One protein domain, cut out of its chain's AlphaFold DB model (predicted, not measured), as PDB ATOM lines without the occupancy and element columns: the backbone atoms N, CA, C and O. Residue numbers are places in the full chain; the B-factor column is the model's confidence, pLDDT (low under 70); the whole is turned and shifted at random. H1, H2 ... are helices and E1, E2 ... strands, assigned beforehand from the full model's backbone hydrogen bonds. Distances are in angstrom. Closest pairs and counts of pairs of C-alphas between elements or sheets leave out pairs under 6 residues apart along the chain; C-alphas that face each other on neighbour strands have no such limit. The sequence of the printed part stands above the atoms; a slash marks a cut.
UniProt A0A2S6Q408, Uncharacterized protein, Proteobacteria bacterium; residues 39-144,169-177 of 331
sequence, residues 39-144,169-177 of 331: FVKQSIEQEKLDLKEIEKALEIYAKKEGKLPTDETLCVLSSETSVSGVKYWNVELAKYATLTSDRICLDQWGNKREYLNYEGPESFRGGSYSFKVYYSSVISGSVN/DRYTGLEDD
ATOM      1  N   PHE A  39     154.125 186.301 131.307       76.25
ATOM      2  CA  PHE A  39     153.034 187.055 130.683       76.25
ATOM      3  C   PHE A  39     152.730 188.365 131.411       76.25
ATOM      4  O   PHE A  39     152.587 189.390 130.752       76.25
ATOM      5  N   VAL A  40     152.729 188.361 132.748       72.94
ATOM      6  CA  VAL A  40     152.580 189.587 133.553       72.94
ATOM      7  C   VAL A  40     153.723 190.564 133.276       72.94
ATOM      8  O   VAL A  40     153.508 191.754 133.077       72.94
ATOM      9  N   LYS A  41     154.966 190.078 133.192       75.50
ATOM     10  CA  LYS A  41     156.095 190.947 132.844       75.50
ATOM     11  C   LYS A  41     155.966 191.509 131.427       75.50
ATOM     12  O   LYS A  41     156.308 192.665 131.196       75.50
ATOM     13  N   GLN A  42     155.499 190.698 130.482       81.62
ATOM     14  CA  GLN A  42     155.286 191.135 129.108       81.62
ATOM     15  C   GLN A  42     154.200 192.213 129.019       81.62
ATOM     16  O   GLN A  42     154.410 193.195 128.311       81.62
ATOM     17  N   SER A  43     153.087 192.072 129.745       80.31
ATOM     18  CA  SER A  43     152.032 193.090 129.762       80.31
ATOM     19  C   SER A  43     152.506 194.389 130.413       80.31
ATOM     20  O   SER A  43     152.301 195.448 129.835       80.31
ATOM     21  N   ILE A  44     153.247 194.329 131.524       77.12
ATOM     22  CA  ILE A  44     153.846 195.523 132.150       77.12
ATOM     23  C   ILE A  44     154.778 196.262 131.176       77.12
ATOM     24  O   ILE A  44     154.720 197.482 131.056       77.12
ATOM     25  N   GLU A  45     155.655 195.547 130.465       80.50
ATOM     26  CA  GLU A  45     156.558 196.184 129.496       80.50
ATOM     27  C   GLU A  45     155.801 196.763 128.292       80.50
ATOM     28  O   GLU A  45     156.156 197.833 127.800       80.50
ATOM     29  N   GLN A  46     154.732 196.103 127.844       84.69
ATOM     30  CA  GLN A  46     153.865 196.633 126.793       84.69
ATOM     31  C   GLN A  46     153.120 197.893 127.255       84.69
ATOM     32  O   GLN A  46     153.029 198.855 126.497       84.69
ATOM     33  N   GLU A  47     152.672 197.936 128.509       83.81
ATOM     34  CA  GLU A  47     152.023 199.112 129.088       83.81
ATOM     35  C   GLU A  47     152.968 200.309 129.173       83.81
ATOM     36  O   GLU A  47     152.600 201.424 128.810       83.81
ATOM     37  N   LYS A  48     154.223 200.087 129.575       82.25
ATOM     38  CA  LYS A  48     155.240 201.148 129.582       82.25
ATOM     39  C   LYS A  48     155.484 201.727 128.190       82.25
ATOM     40  O   LYS A  48     155.723 202.928 128.064       82.25
ATOM     41  N   LEU A  49     155.464 200.887 127.154       87.31
ATOM     42  CA  LEU A  49     155.604 201.352 125.774       87.31
ATOM     43  C   LEU A  49     154.409 202.210 125.357       87.31
ATOM     44  O   LEU A  49     154.618 203.286 124.798       87.31
ATOM     45  N   ASP A  50     153.194 201.781 125.692       88.50
ATOM     46  CA  ASP A  50     151.975 202.527 125.380       88.50
ATOM     47  C   ASP A  50     151.936 203.871 126.128       88.50
ATOM     48  O   ASP A  50     151.688 204.912 125.521       88.50
ATOM     49  N   LEU A  51     152.290 203.894 127.417       84.69
ATOM     50  CA  LEU A  51     152.375 205.125 128.209       84.69
ATOM     51  C   LEU A  51     153.441 206.094 127.683       84.69
ATOM     52  O   LEU A  51     153.206 207.301 127.624       84.69
ATOM     53  N   LYS A  52     154.597 205.588 127.241       87.81
ATOM     54  CA  LYS A  52     155.629 206.410 126.593       87.81
ATOM     55  C   LYS A  52     155.140 207.003 125.273       87.81
ATOM     56  O   LYS A  52     155.517 208.113 124.893       87.81
ATOM     57  N   GLU A  53     154.311 206.269 124.543       90.00
ATOM     58  CA  GLU A  53     153.699 206.794 123.333       90.00
ATOM     59  C   GLU A  53     152.670 207.886 123.645       90.00
ATOM     60  O   GLU A  53     152.638 208.908 122.956       90.00
ATOM     61  N   ILE A  54     151.894 207.722 124.719       89.88
ATOM     62  CA  ILE A  54     150.971 208.744 125.224       89.88
ATOM     63  C   ILE A  54     151.738 210.002 125.665       89.88
ATOM     64  O   ILE A  54     151.329 211.107 125.310       89.88
ATOM     65  N   GLU A  55     152.882 209.861 126.344       87.69
ATOM     66  CA  GLU A  55     153.780 210.982 126.681       87.69
ATOM     67  C   GLU A  55     154.185 211.773 125.433       87.69
ATOM     68  O   GLU A  55     154.072 212.997 125.372       87.69
ATOM     69  N   LYS A  56     154.618 211.057 124.393       90.19
ATOM     70  CA  LYS A  56     155.026 211.662 123.127       90.19
ATOM     71  C   LYS A  56     153.850 212.328 122.411       90.19
ATOM     72  O   LYS A  56     154.020 213.375 121.787       90.19
ATOM     73  N   ALA A  57     152.659 211.742 122.485       90.69
ATOM     74  CA  ALA A  57     151.450 212.341 121.933       90.69
ATOM     75  C   ALA A  57     151.079 213.635 122.674       90.69
ATOM     76  O   ALA A  57     150.742 214.619 122.016       90.69
ATOM     77  N   LEU A  58     151.212 213.666 124.007       89.12
ATOM     78  CA  LEU A  58     151.048 214.871 124.829       89.12
ATOM     79  C   LEU A  58     152.057 215.955 124.432       89.12
ATOM     80  O   LEU A  58     151.668 217.108 124.248       89.12
ATOM     81  N   GLU A  59     153.319 215.585 124.201       88.69
ATOM     82  CA  GLU A  59     154.351 216.512 123.727       88.69
ATOM     83  C   GLU A  59     154.000 217.125 122.365       88.69
ATOM     84  O   GLU A  59     154.085 218.342 122.171       88.69
ATOM     85  N   ILE A  60     153.587 216.296 121.405       89.88
ATOM     86  CA  ILE A  60     153.218 216.759 120.062       89.88
ATOM     87  C   ILE A  60     151.959 217.631 120.120       89.88
ATOM     88  O   ILE A  60     151.906 218.659 119.438       89.88
ATOM     89  N   TYR A  61     150.971 217.241 120.928       89.38
ATOM     90  CA  TYR A  61     149.748 218.009 121.140       89.38
ATOM     91  C   TYR A  61     150.082 219.390 121.715       89.38
ATOM     92  O   TYR A  61     149.707 220.401 121.121       89.38
ATOM     93  N   ALA A  62     150.871 219.452 122.794       87.12
ATOM     94  CA  ALA A  62     151.286 220.707 123.418       87.12
ATOM     95  C   ALA A  62     152.043 221.618 122.441       87.12
ATOM     96  O   ALA A  62     151.784 222.820 122.376       87.12
ATOM     97  N   LYS A  63     152.927 221.048 121.612       85.25
ATOM     98  CA  LYS A  63     153.677 221.804 120.599       85.25
ATOM     99  C   LYS A  63     152.796 222.383 119.492       85.25
ATOM    100  O   LYS A  63     153.114 223.462 118.991       85.25
ATOM    101  N   LYS A  64     151.732 221.684 119.084       86.19
ATOM    102  CA  LYS A  64     150.847 222.112 117.986       86.19
ATOM    103  C   LYS A  64     149.709 223.017 118.440       86.19
ATOM    104  O   LYS A  64     149.434 224.010 117.776       86.19
ATOM    105  N   GLU A  65     149.063 222.674 119.547       84.25
ATOM    106  CA  GLU A  65     147.877 223.372 120.054       84.25
ATOM    107  C   GLU A  65     148.231 224.453 121.090       84.25
ATOM    108  O   GLU A  65     147.389 225.287 121.424       84.25
ATOM    109  N   GLY A  66     149.462 224.452 121.619       77.38
ATOM    110  CA  GLY A  66     149.925 225.413 122.629       77.38
ATOM    111  C   GLY A  66     149.304 225.222 124.016       77.38
ATOM    112  O   GLY A  66     149.471 226.080 124.881       77.38
ATOM    113  N   LYS A  67     148.576 224.122 124.221       82.56
ATOM    114  CA  LYS A  67     147.879 223.742 125.455       82.56
ATOM    115  C   LYS A  67     147.820 222.225 125.579       82.56
ATOM    116  O   LYS A  67     148.119 221.534 124.612       82.56
ATOM    117  N   LEU A  68     147.396 221.719 126.734       84.81
ATOM    118  CA  LEU A  68     147.048 220.308 126.923       84.81
ATOM    119  C   LEU A  68     145.526 220.098 126.842       84.81
ATOM    120  O   LEU A  68     144.774 221.072 126.974       84.81
ATOM    121  N   PRO A  69     145.057 218.861 126.589       84.06
ATOM    122  CA  PRO A  69     143.645 218.523 126.717       84.06
ATOM    123  C   PRO A  69     143.121 218.925 128.103       84.06
ATOM    124  O   PRO A  69     143.799 218.734 129.107       84.06
ATOM    125  N   THR A  70     141.931 219.524 128.148       68.94
ATOM    126  CA  THR A  70     141.363 220.115 129.383       68.94
ATOM    127  C   THR A  70     140.258 219.269 130.011       68.94
ATOM    128  O   THR A  70     139.858 219.549 131.135       68.94
ATOM    129  N   ASP A  71     139.781 218.226 129.323       66.88
ATOM    130  CA  ASP A  71     138.723 217.363 129.852       66.88
ATOM    131  C   ASP A  71     139.297 216.395 130.899       66.88
ATOM    132  O   ASP A  71     140.069 215.491 130.580       66.88
ATOM    133  N   GLU A  72     138.894 216.616 132.152       57.97
ATOM    134  CA  GLU A  72     139.199 215.810 133.347       57.97
ATOM    135  C   GLU A  72     138.233 214.620 133.527       57.97
ATOM    136  O   GLU A  72     138.250 213.942 134.551       57.97
ATOM    137  N   THR A  73     137.336 214.365 132.568       56.25
ATOM    138  CA  THR A  73     136.413 213.228 132.649       56.25
ATOM    139  C   THR A  73     137.083 211.929 132.203       56.25
ATOM    140  O   THR A  73     137.968 211.924 131.340       56.25
ATOM    141  N   LEU A  74     136.634 210.816 132.801       64.31
ATOM    142  CA  LEU A  74     137.000 209.449 132.419       64.31
ATOM    143  C   LEU A  74     137.019 209.306 130.895       64.31
ATOM    144  O   LEU A  74     136.107 209.766 130.202       64.31
ATOM    145  N   CYS A  75     138.065 208.666 130.378       74.81
ATOM    146  CA  CYS A  75     138.190 208.431 128.949       74.81
ATOM    147  C   CYS A  75     136.971 207.664 128.406       74.81
ATOM    148  O   CYS A  75     136.371 206.825 129.088       74.81
ATOM    149  N   VAL A  76     136.605 207.965 127.160       77.44
ATOM    150  CA  VAL A  76     135.428 207.384 126.506       77.44
ATOM    151  C   VAL A  76     135.861 206.427 125.413       77.44
ATOM    152  O   VAL A  76     136.735 206.746 124.599       77.44
ATOM    153  N   LEU A  77     135.245 205.247 125.412       79.44
ATOM    154  CA  LEU A  77     135.455 204.235 124.382       79.44
ATOM    155  C   LEU A  77     134.685 204.604 123.116       79.44
ATOM    156  O   LEU A  77     133.614 205.199 123.182       79.44
ATOM    157  N   SER A  78     135.179 204.195 121.952       74.94
ATOM    158  CA  SER A  78     134.506 204.418 120.665       74.94
ATOM    159  C   SER A  78     133.088 203.828 120.591       74.94
ATOM    160  O   SER A  78     132.269 204.280 119.790       74.94
ATOM    161  N   SER A  79     132.792 202.834 121.434       69.00
ATOM    162  CA  SER A  79     131.476 202.210 121.603       69.00
ATOM    163  C   SER A  79     130.527 202.987 122.525       69.00
ATOM    164  O   SER A  79     129.320 202.746 122.498       69.00
ATOM    165  N   GLU A  80     131.048 203.906 123.338       68.00
ATOM    166  CA  GLU A  80     130.284 204.744 124.255       68.00
ATOM    167  C   GLU A  80     129.885 206.041 123.528       68.00
ATOM    168  O   GLU A  80     130.702 206.715 122.897       68.00
ATOM    169  N   THR A  81     128.596 206.389 123.559       56.62
ATOM    170  CA  THR A  81     128.054 207.522 122.798       56.62
ATOM    171  C   THR A  81     128.714 208.831 123.233       56.62
ATOM    172  O   THR A  81     128.411 209.367 124.299       56.62
ATOM    173  N   SER A  82     129.584 209.387 122.389       58.72
ATOM    174  CA  SER A  82     130.160 210.711 122.606       58.72
ATOM    175  C   SER A  82     129.039 211.751 122.656       58.72
ATOM    176  O   SER A  82     128.370 212.002 121.647       58.72
ATOM    177  N   VAL A  83     128.812 212.360 123.820       61.09
ATOM    178  CA  VAL A  83     127.912 213.510 123.942       61.09
ATOM    179  C   VAL A  83     128.430 214.626 123.031       61.09
ATOM    180  O   VAL A  83     129.590 215.029 123.117       61.09
ATOM    181  N   SER A  84     127.575 215.098 122.122       55.59
ATOM    182  CA  SER A  84     127.931 216.129 121.143       55.59
ATOM    183  C   SER A  84     128.442 217.391 121.847       55.59
ATOM    184  O   SER A  84     127.719 217.992 122.641       55.59
ATOM    185  N   GLY A  85     129.685 217.782 121.556       62.19
ATOM    186  CA  GLY A  85     130.327 218.988 122.093       62.19
ATOM    187  C   GLY A  85     131.367 218.759 123.198       62.19
ATOM    188  O   GLY A  85     132.091 219.703 123.504       62.19
ATOM    189  N   VAL A  86     131.489 217.544 123.746       66.81
ATOM    190  CA  VAL A  86     132.519 217.184 124.746       66.81
ATOM    191  C   VAL A  86     133.771 216.639 124.043       66.81
ATOM    192  O   VAL A  86     133.657 215.927 123.041       66.81
ATOM    193  N   LYS A  87     134.969 216.997 124.519       74.00
ATOM    194  CA  LYS A  87     136.258 216.745 123.855       74.00
ATOM    195  C   LYS A  87     137.165 215.876 124.727       74.00
ATOM    196  O   LYS A  87     138.126 216.350 125.322       74.00
ATOM    197  N   TYR A  88     136.912 214.573 124.712       82.81
ATOM    198  CA  TYR A  88     137.689 213.620 125.503       82.81
ATOM    199  C   TYR A  88     139.183 213.637 125.166       82.81
ATOM    200  O   TYR A  88     139.578 213.601 123.992       82.81
ATOM    201  N   TRP A  89     140.015 213.626 126.209       86.25
ATOM    202  CA  TRP A  89     141.471 213.699 126.094       86.25
ATOM    203  C   TRP A  89     142.043 212.566 125.226       86.25
ATOM    204  O   TRP A  89     142.888 212.814 124.367       86.25
ATOM    205  N   ASN A  90     141.531 211.338 125.362       87.25
ATOM    206  CA  ASN A  90     142.010 210.173 124.615       87.25
ATOM    207  C   ASN A  90     141.726 210.290 123.107       87.25
ATOM    208  O   ASN A  90     142.542 209.878 122.284       87.25
ATOM    209  N   VAL A  91     140.600 210.903 122.729       86.75
ATOM    210  CA  VAL A  91     140.234 211.156 121.325       86.75
ATOM    211  C   VAL A  91     141.070 212.292 120.735       86.75
ATOM    212  O   VAL A  91     141.452 212.252 119.563       86.75
ATOM    213  N   GLU A  92     141.369 213.317 121.532       87.19
ATOM    214  CA  GLU A  92     142.230 214.413 121.101       87.19
ATOM    215  C   GLU A  92     143.690 213.972 120.917       87.19
ATOM    216  O   GLU A  92     144.308 214.339 119.913       87.19
ATOM    217  N   LEU A  93     144.211 213.130 121.812       88.19
ATOM    218  CA  LEU A  93     145.566 212.581 121.714       88.19
ATOM    219  C   LEU A  93     145.721 211.537 120.607       88.19
ATOM    220  O   LEU A  93     146.775 211.497 119.972       88.19
ATOM    221  N   ALA A  94     144.684 210.749 120.302       88.25
ATOM    222  CA  ALA A  94     144.722 209.742 119.234       88.25
ATOM    223  C   ALA A  94     145.071 210.319 117.849       88.25
ATOM    224  O   ALA A  94     145.552 209.605 116.978       88.25
ATOM    225  N   LYS A  95     144.871 211.626 117.629       88.38
ATOM    226  CA  LYS A  95     145.274 212.315 116.387       88.38
ATOM    227  C   LYS A  95     146.792 212.467 116.246       88.38
ATOM    228  O   LYS A  95     147.282 212.724 115.146       88.38
ATOM    229  N   TYR A  96     147.515 212.376 117.359       89.81
ATOM    230  CA  TYR A  96     148.955 212.604 117.460       89.81
ATOM    231  C   TYR A  96     149.736 211.362 117.910       89.81
ATOM    232  O   TYR A  96     150.964 211.361 117.816       89.81
ATOM    233  N   ALA A  97     149.036 210.314 118.346       90.56
ATOM    234  CA  ALA A  97     149.582 208.995 118.637       90.56
ATOM    235  C   ALA A  97     149.423 208.041 117.437       90.56
ATOM    236  O   ALA A  97     148.651 208.298 116.514       90.56
ATOM    237  N   THR A  98     150.142 206.921 117.459       90.62
ATOM    238  CA  THR A  98     149.871 205.766 116.588       90.62
ATOM    239  C   THR A  98     148.836 204.821 117.208       90.62
ATOM    240  O   THR A  98     148.163 204.089 116.481       90.62
ATOM    241  N   LEU A  99     148.655 204.885 118.534       88.94
ATOM    242  CA  LEU A  99     147.597 204.192 119.267       88.94
ATOM    243  C   LEU A  99     146.196 204.716 118.913       88.94
ATOM    244  O   LEU A  99     145.984 205.903 118.664       88.94
ATOM    245  N   THR A 100     145.214 203.816 118.952       89.69
ATOM    246  CA  THR A 100     143.795 204.170 118.812       89.69
ATOM    247  C   THR A 100     143.271 204.873 120.069       89.69
ATOM    248  O   THR A 100     143.820 204.709 121.157       89.69
ATOM    249  N   SER A 101     142.165 205.616 119.952       87.50
ATOM    250  CA  SER A 101     141.519 206.286 121.098       87.50
ATOM    251  C   SER A 101     141.179 205.330 122.240       87.50
ATOM    252  O   SER A 101     141.332 205.680 123.410       87.50
ATOM    253  N   ASP A 102     140.745 204.118 121.899       87.62
ATOM    254  CA  ASP A 102     140.365 203.091 122.868       87.62
ATOM    255  C   ASP A 102     141.601 202.515 123.547       87.62
ATOM    256  O   ASP A 102     141.596 202.281 124.747       87.62
ATOM    257  N   ARG A 103     142.695 202.362 122.795       88.69
ATOM    258  CA  ARG A 103     143.967 201.887 123.330       88.69
ATOM    259  C   ARG A 103     144.669 202.919 124.208       88.69
ATOM    260  O   ARG A 103     145.417 202.540 125.095       88.69
ATOM    261  N   ILE A 104     144.420 204.206 123.984       87.94
ATOM    262  CA  ILE A 104     144.854 205.287 124.881       87.94
ATOM    263  C   ILE A 104     143.994 205.307 126.151       87.94
ATOM    264  O   ILE A 104     144.509 205.564 127.238       87.94
ATOM    265  N   CYS A 105     142.703 204.993 126.028       86.75
ATOM    266  CA  CYS A 105     141.785 204.922 127.160       86.75
ATOM    267  C   CYS A 105     142.035 203.701 128.051       86.75
ATOM    268  O   CYS A 105     142.007 203.843 129.263       86.75
ATOM    269  N   LEU A 106     142.294 202.526 127.475       85.81
ATOM    270  CA  LEU A 106     142.417 201.271 128.217       85.81
ATOM    271  C   LEU A 106     143.865 200.804 128.349       85.81
ATOM    272  O   LEU A 106     144.614 200.813 127.366       85.81
ATOM    273  N   ASP A 107     144.227 200.344 129.540       83.50
ATOM    274  CA  ASP A 107     145.489 199.653 129.806       83.50
ATOM    275  C   ASP A 107     145.558 198.248 129.156       83.50
ATOM    276  O   ASP A 107     144.675 197.834 128.394       83.50
ATOM    277  N   GLN A 108     146.641 197.499 129.402       82.88
ATOM    278  CA  GLN A 108     146.752 196.109 128.921       82.88
ATOM    279  C   GLN A 108     145.753 195.149 129.564       82.88
ATOM    280  O   GLN A 108     145.532 194.060 129.031       82.88
ATOM    281  N   TRP A 109     145.212 195.527 130.715       79.50
ATOM    282  CA  TRP A 109     144.362 194.710 131.572       79.50
ATOM    283  C   TRP A 109     142.870 194.995 131.348       79.50
ATOM    284  O   TRP A 109     142.029 194.196 131.747       79.50
ATOM    285  N   GLY A 110     142.544 196.051 130.600       76.75
ATOM    286  CA  GLY A 110     141.189 196.472 130.270       76.75
ATOM    287  C   GLY A 110     140.618 197.543 131.200       76.75
ATOM    288  O   GLY A 110     139.439 197.869 131.049       76.75
ATOM    289  N   ASN A 111     141.412 198.113 132.109       79.38
ATOM    290  CA  ASN A 111     140.970 199.198 132.982       79.38
ATOM    291  C   ASN A 111     141.137 200.552 132.289       79.38
ATOM    292  O   ASN A 111     142.014 200.745 131.439       79.38
ATOM    293  N   LYS A 112     140.270 201.507 132.638       81.56
ATOM    294  CA  LYS A 112     140.342 202.874 132.111       81.56
ATOM    295  C   LYS A 112     141.497 203.621 132.779       81.56
ATOM    296  O   LYS A 112     141.585 203.655 133.999       81.56
ATOM    297  N   ARG A 113     142.343 204.262 131.975       79.38
ATOM    298  CA  ARG A 113     143.399 205.158 132.445       79.38
ATOM    299  C   ARG A 113     142.812 206.481 132.912       79.38
ATOM    300  O   ARG A 113     141.923 207.046 132.265       79.38
ATOM    301  N   GLU A 114     143.378 207.015 133.983       76.19
ATOM    302  CA  GLU A 114     143.028 208.338 134.481       76.19
ATOM    303  C   GLU A 114     143.941 209.397 133.872       76.19
ATOM    304  O   GLU A 114     145.158 209.226 133.793       76.19
ATOM    305  N   TYR A 115     143.341 210.505 133.441       78.00
ATOM    306  CA  TYR A 115     144.055 211.661 132.921       78.00
ATOM    307  C   TYR A 115     143.783 212.867 133.793       78.00
ATOM    308  O   TYR A 115     142.637 213.207 134.079       78.00
ATOM    309  N   LEU A 116     144.860 213.538 134.163       73.62
ATOM    310  CA  LEU A 116     144.813 214.727 134.984       73.62
ATOM    311  C   LEU A 116     145.616 215.812 134.297       73.62
ATOM    312  O   LEU A 116     146.724 215.570 133.807       73.62
ATOM    313  N   ASN A 117     145.056 217.012 134.281       75.94
ATOM    314  CA  ASN A 117     145.721 218.197 133.779       75.94
ATOM    315  C   ASN A 117     145.757 219.267 134.872       75.94
ATOM    316  O   ASN A 117     144.918 219.313 135.767       75.94
ATOM    317  N   TYR A 118     146.771 220.115 134.810       75.69
ATOM    318  CA  TYR A 118     146.873 221.299 135.642       75.69
ATOM    319  C   TYR A 118     147.593 222.393 134.859       75.69
ATOM    320  O   TYR A 118     148.605 222.141 134.198       75.69
ATOM    321  N   GLU A 119     147.092 223.623 134.951       77.81
ATOM    322  CA  GLU A 119     147.784 224.804 134.445       77.81
ATOM    323  C   GLU A 119     148.149 225.753 135.588       77.81
ATOM    324  O   GLU A 119     147.332 226.063 136.453       77.81
ATOM    325  N   GLY A 120     149.391 226.238 135.574       74.50
ATOM    326  CA  GLY A 120     149.900 227.172 136.576       74.50
ATOM    327  C   GLY A 120     150.724 228.293 135.939       74.50
ATOM    328  O   GLY A 120     151.420 228.046 134.952       74.50
ATOM    329  N   PRO A 121     150.660 229.536 136.449       79.00
ATOM    330  CA  PRO A 121     151.543 230.601 135.993       79.00
ATOM    331  C   PRO A 121     152.955 230.401 136.557       79.00
ATOM    332  O   PRO A 121     153.133 230.259 137.765       79.00
ATOM    333  N   GLU A 122     153.968 230.465 135.698       76.62
ATOM    334  CA  GLU A 122     155.375 230.480 136.094       76.62
ATOM    335  C   GLU A 122     156.050 231.752 135.570       76.62
ATOM    336  O   GLU A 122     155.735 232.236 134.483       76.62
ATOM    337  N   SER A 123     156.962 232.327 136.355       73.75
ATOM    338  CA  SER A 123     157.744 233.504 135.961       73.75
ATOM    339  C   SER A 123     159.163 233.096 135.586       73.75
ATOM    340  O   SER A 123     159.808 232.306 136.278       73.75
ATOM    341  N   PHE A 124     159.684 233.650 134.491       68.69
ATOM    342  CA  PHE A 124     161.057 233.360 134.089       68.69
ATOM    343  C   PHE A 124     162.042 234.075 135.017       68.69
ATOM    344  O   PHE A 124     162.084 235.305 135.040       68.69
ATOM    345  N   ARG A 125     162.845 233.316 135.779       68.88
ATOM    346  CA  ARG A 125     163.899 233.839 136.678       68.88
ATOM    347  C   ARG A 125     163.423 234.958 137.630       68.88
ATOM    348  O   ARG A 125     164.202 235.840 137.975       68.88
ATOM    349  N   GLY A 126     162.151 234.938 138.039       63.22
ATOM    350  CA  GLY A 126     161.560 235.966 138.909       63.22
ATOM    351  C   GLY A 126     161.281 237.315 138.231       63.22
ATOM    352  O   GLY A 126     161.078 238.311 138.921       63.22
ATOM    353  N   GLY A 127     161.290 237.372 136.895       65.69
ATOM    354  CA  GLY A 127     160.916 238.562 136.131       65.69
ATOM    355  C   GLY A 127     159.403 238.810 136.079       65.69
ATOM    356  O   GLY A 127     158.594 237.951 136.426       65.69
ATOM    357  N   SER A 128     159.014 239.987 135.582       67.62
ATOM    358  CA  SER A 128     157.604 240.413 135.487       67.62
ATOM    359  C   SER A 128     156.791 239.666 134.423       67.62
ATOM    360  O   SER A 128     155.562 239.706 134.447       67.62
ATOM    361  N   TYR A 129     157.452 238.996 133.474       73.25
ATOM    362  CA  TYR A 129     156.779 238.169 132.476       73.25
ATOM    363  C   TYR A 129     156.497 236.779 133.057       73.25
ATOM    364  O   TYR A 129     157.420 236.014 133.348       73.25
ATOM    365  N   SER A 130     155.211 236.464 133.211       75.75
ATOM    366  CA  SER A 130     154.743 235.113 133.517       75.75
ATOM    367  C   SER A 130     154.261 234.425 132.248       75.75
ATOM    368  O   SER A 130     153.861 235.083 131.297       75.75
ATOM    369  N   PHE A 131     154.297 233.104 132.205       78.06
ATOM    370  CA  PHE A 131     153.635 232.305 131.181       78.06
ATOM    371  C   PHE A 131     152.926 231.137 131.856       78.06
ATOM    372  O   PHE A 131     153.342 230.671 132.915       78.06
ATOM    373  N   LYS A 132     151.825 230.670 131.267       81.06
ATOM    374  CA  LYS A 132     151.163 229.456 131.752       81.06
ATOM    375  C   LYS A 132     152.059 228.268 131.445       81.06
ATOM    376  O   LYS A 132     152.553 228.202 130.326       81.06
ATOM    377  N   VAL A 133     152.246 227.344 132.374       79.81
ATOM    378  CA  VAL A 133     152.890 226.039 132.173       79.81
ATOM    379  C   VAL A 133     151.827 224.967 132.321       79.81
ATOM    380  O   VAL A 133     150.986 225.053 133.217       79.81
ATOM    381  N   TYR A 134     151.852 223.997 131.413       81.00
ATOM    382  CA  TYR A 134     150.920 222.885 131.423       81.00
ATOM    383  C   TYR A 134     151.602 221.653 131.996       81.00
ATOM    384  O   TYR A 134     152.721 221.299 131.614       81.00
ATOM    385  N   TYR A 135     150.894 221.006 132.907       76.69
ATOM    386  CA  TYR A 135     151.286 219.762 133.535       76.69
ATOM    387  C   TYR A 135     150.191 218.736 133.286       76.69
ATOM    388  O   TYR A 135     149.005 219.055 133.369       76.69
ATOM    389  N   SER A 136     150.579 217.498 133.005       77.31
ATOM    390  CA  SER A 136     149.627 216.392 132.954       77.31
ATOM    391  C   SER A 136     150.218 215.100 133.471       77.31
ATOM    392  O   SER A 136     151.416 214.859 133.307       77.31
ATOM    393  N   SER A 137     149.356 214.240 133.999       73.75
ATOM    394  CA  SER A 137     149.687 212.859 134.324       73.75
ATOM    395  C   SER A 137     148.650 211.901 133.757       73.75
ATOM    396  O   SER A 137     147.457 212.198 133.767       73.75
ATOM    397  N   VAL A 138     149.128 210.756 133.274       76.50
ATOM    398  CA  VAL A 138     148.304 209.607 132.895       76.50
ATOM    399  C   VAL A 138     148.663 208.460 133.825       76.50
ATOM    400  O   VAL A 138     149.843 208.119 133.941       76.50
ATOM    401  N   ILE A 139     147.654 207.904 134.487       75.75
ATOM    402  CA  ILE A 139     147.787 206.809 135.447       75.75
ATOM    403  C   ILE A 139     147.162 205.557 134.835       75.75
ATOM    404  O   ILE A 139     146.070 205.609 134.267       75.75
ATOM    405  N   SER A 140     147.888 204.449 134.928       74.06
ATOM    406  CA  SER A 140     147.454 203.107 134.556       74.06
ATOM    407  C   SER A 140     147.450 202.245 135.814       74.06
ATOM    408  O   SER A 140     148.467 202.207 136.515       74.06
ATOM    409  N   GLY A 141     146.306 201.626 136.112       66.44
ATOM    410  CA  GLY A 141     146.117 200.819 137.316       66.44
ATOM    411  C   GLY A 141     146.876 199.492 137.264       66.44
ATOM    412  O   GLY A 141     147.308 199.036 136.204       66.44
ATOM    413  N   SER A 142     147.053 198.875 138.425       62.19
ATOM    414  CA  SER A 142     147.751 197.602 138.588       62.19
ATOM    415  C   SER A 142     147.013 196.412 137.957       62.19
ATOM    416  O   SER A 142     145.789 196.368 137.846       62.19
ATOM    417  N   VAL A 143     147.782 195.356 137.659       54.41
ATOM    418  CA  VAL A 143     147.307 193.999 137.312       54.41
ATOM    419  C   VAL A 143     146.302 193.450 138.344       54.41
ATOM    420  O   VAL A 143     145.503 192.579 138.008       54.41
ATOM    421  N   ASN A 144     146.381 193.915 139.597       51.50
ATOM    422  CA  ASN A 144     145.623 193.398 140.741       51.50
ATOM    423  C   ASN A 144     144.467 194.308 141.188       51.50
ATOM    424  O   ASN A 144     143.823 193.996 142.191       51.50
ATOM    425  N   ASP A 169     150.534 216.490 144.735       42.09
ATOM    426  CA  ASP A 169     150.710 215.536 145.843       42.09
ATOM    427  C   ASP A 169     149.498 214.606 146.043       42.09
ATOM    428  O   ASP A 169     149.551 213.669 146.835       42.09
ATOM    429  N   ARG A 170     148.382 214.848 145.339       40.72
ATOM    430  CA  ARG A 170     147.148 214.049 145.448       40.72
ATOM    431  C   ARG A 170     147.161 212.736 144.659       40.72
ATOM    432  O   ARG A 170     146.193 211.991 144.755       40.72
ATOM    433  N   TYR A 171     148.211 212.459 143.888       49.59
ATOM    434  CA  TYR A 171     148.184 211.438 142.837       49.59
ATOM    435  C   TYR A 171     149.246 210.365 143.072       49.59
ATOM    436  O   TYR A 171     150.293 210.329 142.423       49.59
ATOM    437  N   THR A 172     148.971 209.518 144.058       44.59
ATOM    438  CA  THR A 172     149.750 208.322 144.379       44.59
ATOM    439  C   THR A 172     149.025 207.110 143.806       44.59
ATOM    440  O   THR A 172     147.948 206.773 144.295       44.59
ATOM    441  N   GLY A 173     149.588 206.496 142.764       43.94
ATOM    442  CA  GLY A 173     149.197 205.142 142.366       43.94
ATOM    443  C   GLY A 173     149.646 204.119 143.416       43.94
ATOM    444  O   GLY A 173     150.534 204.412 144.222       43.94
ATOM    445  N   LEU A 174     149.026 202.942 143.416       49.28
ATOM    446  CA  LEU A 174     149.412 201.780 144.219       49.28
ATOM    447  C   LEU A 174     150.775 201.218 143.750       49.28
ATOM    448  O   LEU A 174     151.265 201.576 142.682       49.28
ATOM    449  N   GLU A 175     151.421 200.346 144.543       49.03
ATOM    450  CA  GLU A 175     152.815 199.877 144.322       49.03
ATOM    451  C   GLU A 175     153.106 199.311 142.914       49.03
ATOM    452  O   GLU A 175     154.253 199.337 142.463       49.03
ATOM    453  N   ASP A 176     152.078 198.822 142.221       55.53
ATOM    454  CA  ASP A 176     152.170 198.189 140.904       55.53
ATOM    455  C   ASP A 176     151.659 199.087 139.748       55.53
ATOM    456  O   ASP A 176     151.655 198.651 138.593       55.53
ATOM    457  N   ASP A 177     151.248 200.329 140.032       60.78
ATOM    458  CA  ASP A 177     150.702 201.263 139.042       60.78
ATOM    459  C   ASP A 177     151.799 201.909 138.192       60.78
ATOM    460  O   ASP A 177     152.932 202.155 138.622       60.78
TER     461      ASP A 177
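Overview. This is residues 39 to 144 and 169 to 177 of the 331 residues of an uncharacterized protein of Proteobacteria bacterium (UniProt A0A2S6Q408). A long helix, H1, and a long two-stranded hairpin, E1 and E2, run lengthwise beside each other, with E2 the strand nearer to H1; two short helices, H2 and H3, pack together on one side, H2 touching H1. The first part of H1 and the turn of the hairpin make the two ends of the length, and from the long link between H1 and H2 residues 80 to 85 stick out. The printed part has 115 residues, with three named helices and then two named strands, in the order H1, H2, H3, E1, E2; the sheet is E1 - E2, antiparallel, and the class is mixed, helices and strands. The whole is only just compact, close to loose, with a radius of gyration of the C-alphas of 15.6 A and spans of 53 by 37 by 25 A.

Arrangement. Begin with H1, residues 39 to 65, and look from its residues 54 to 61, which alone touch H2, residues 89 to 93; the closest C-alphas, of Ala 57 and Leu 93, are 5.9 A apart. Next, H2 touches H3, residues 101 to 105, where the closest C-alphas, of Val 91 and Ser 101, are 5.0 A apart. H1 and H3 are close but not clearly touching, the closest C-alphas being those of Ile 54 and Ile 104, 7.0 A apart. Go on to E1, residues 114 to 123, and E2, residues 130 to 140, an antiparallel hairpin with 161 degrees between their directions. Look there for N 116 and O 137, 2.9 A apart, and N 133 and O 120, 2.8 A apart, both within hydrogen-bond range. The closest C-alphas of H1 and E2 are those of Leu 51 and Val 138, 7.7 A apart, while H1 and E1 are apart. In H1, H2 and H3 every O i to N i+4 pair is within hydrogen-bond range.

Along the chain. Find C-alpha 39 at (153.034, 187.055, 130.683); from there H1 runs 38.2 A to C-alpha 65 at (147.877, 223.372, 120.054). H2 and H3 have five residues each. E1 runs 29.2 A from C-alpha 114 to C-alpha 123, and E2 runs 32.8 A from C-alpha 130 to C-alpha 140 at (147.454, 203.107, 134.556).

Size, cuts and confidence. The two C-alphas farthest apart, those of Phe 39 and Ser 128, are 53.8 A from each other. The link from H1 to H2, 23 residues, is long; the other three links are short. Residues 145 to 168 are not printed, and C-alphas 144 and 169 are 23.3 A apart across this cut. The model's pLDDT is under 70 at residues 70 to 74, 79 to 86, 124 to 128, 141 to 144 and 169 to 177; its mean over the printed part is 75.9.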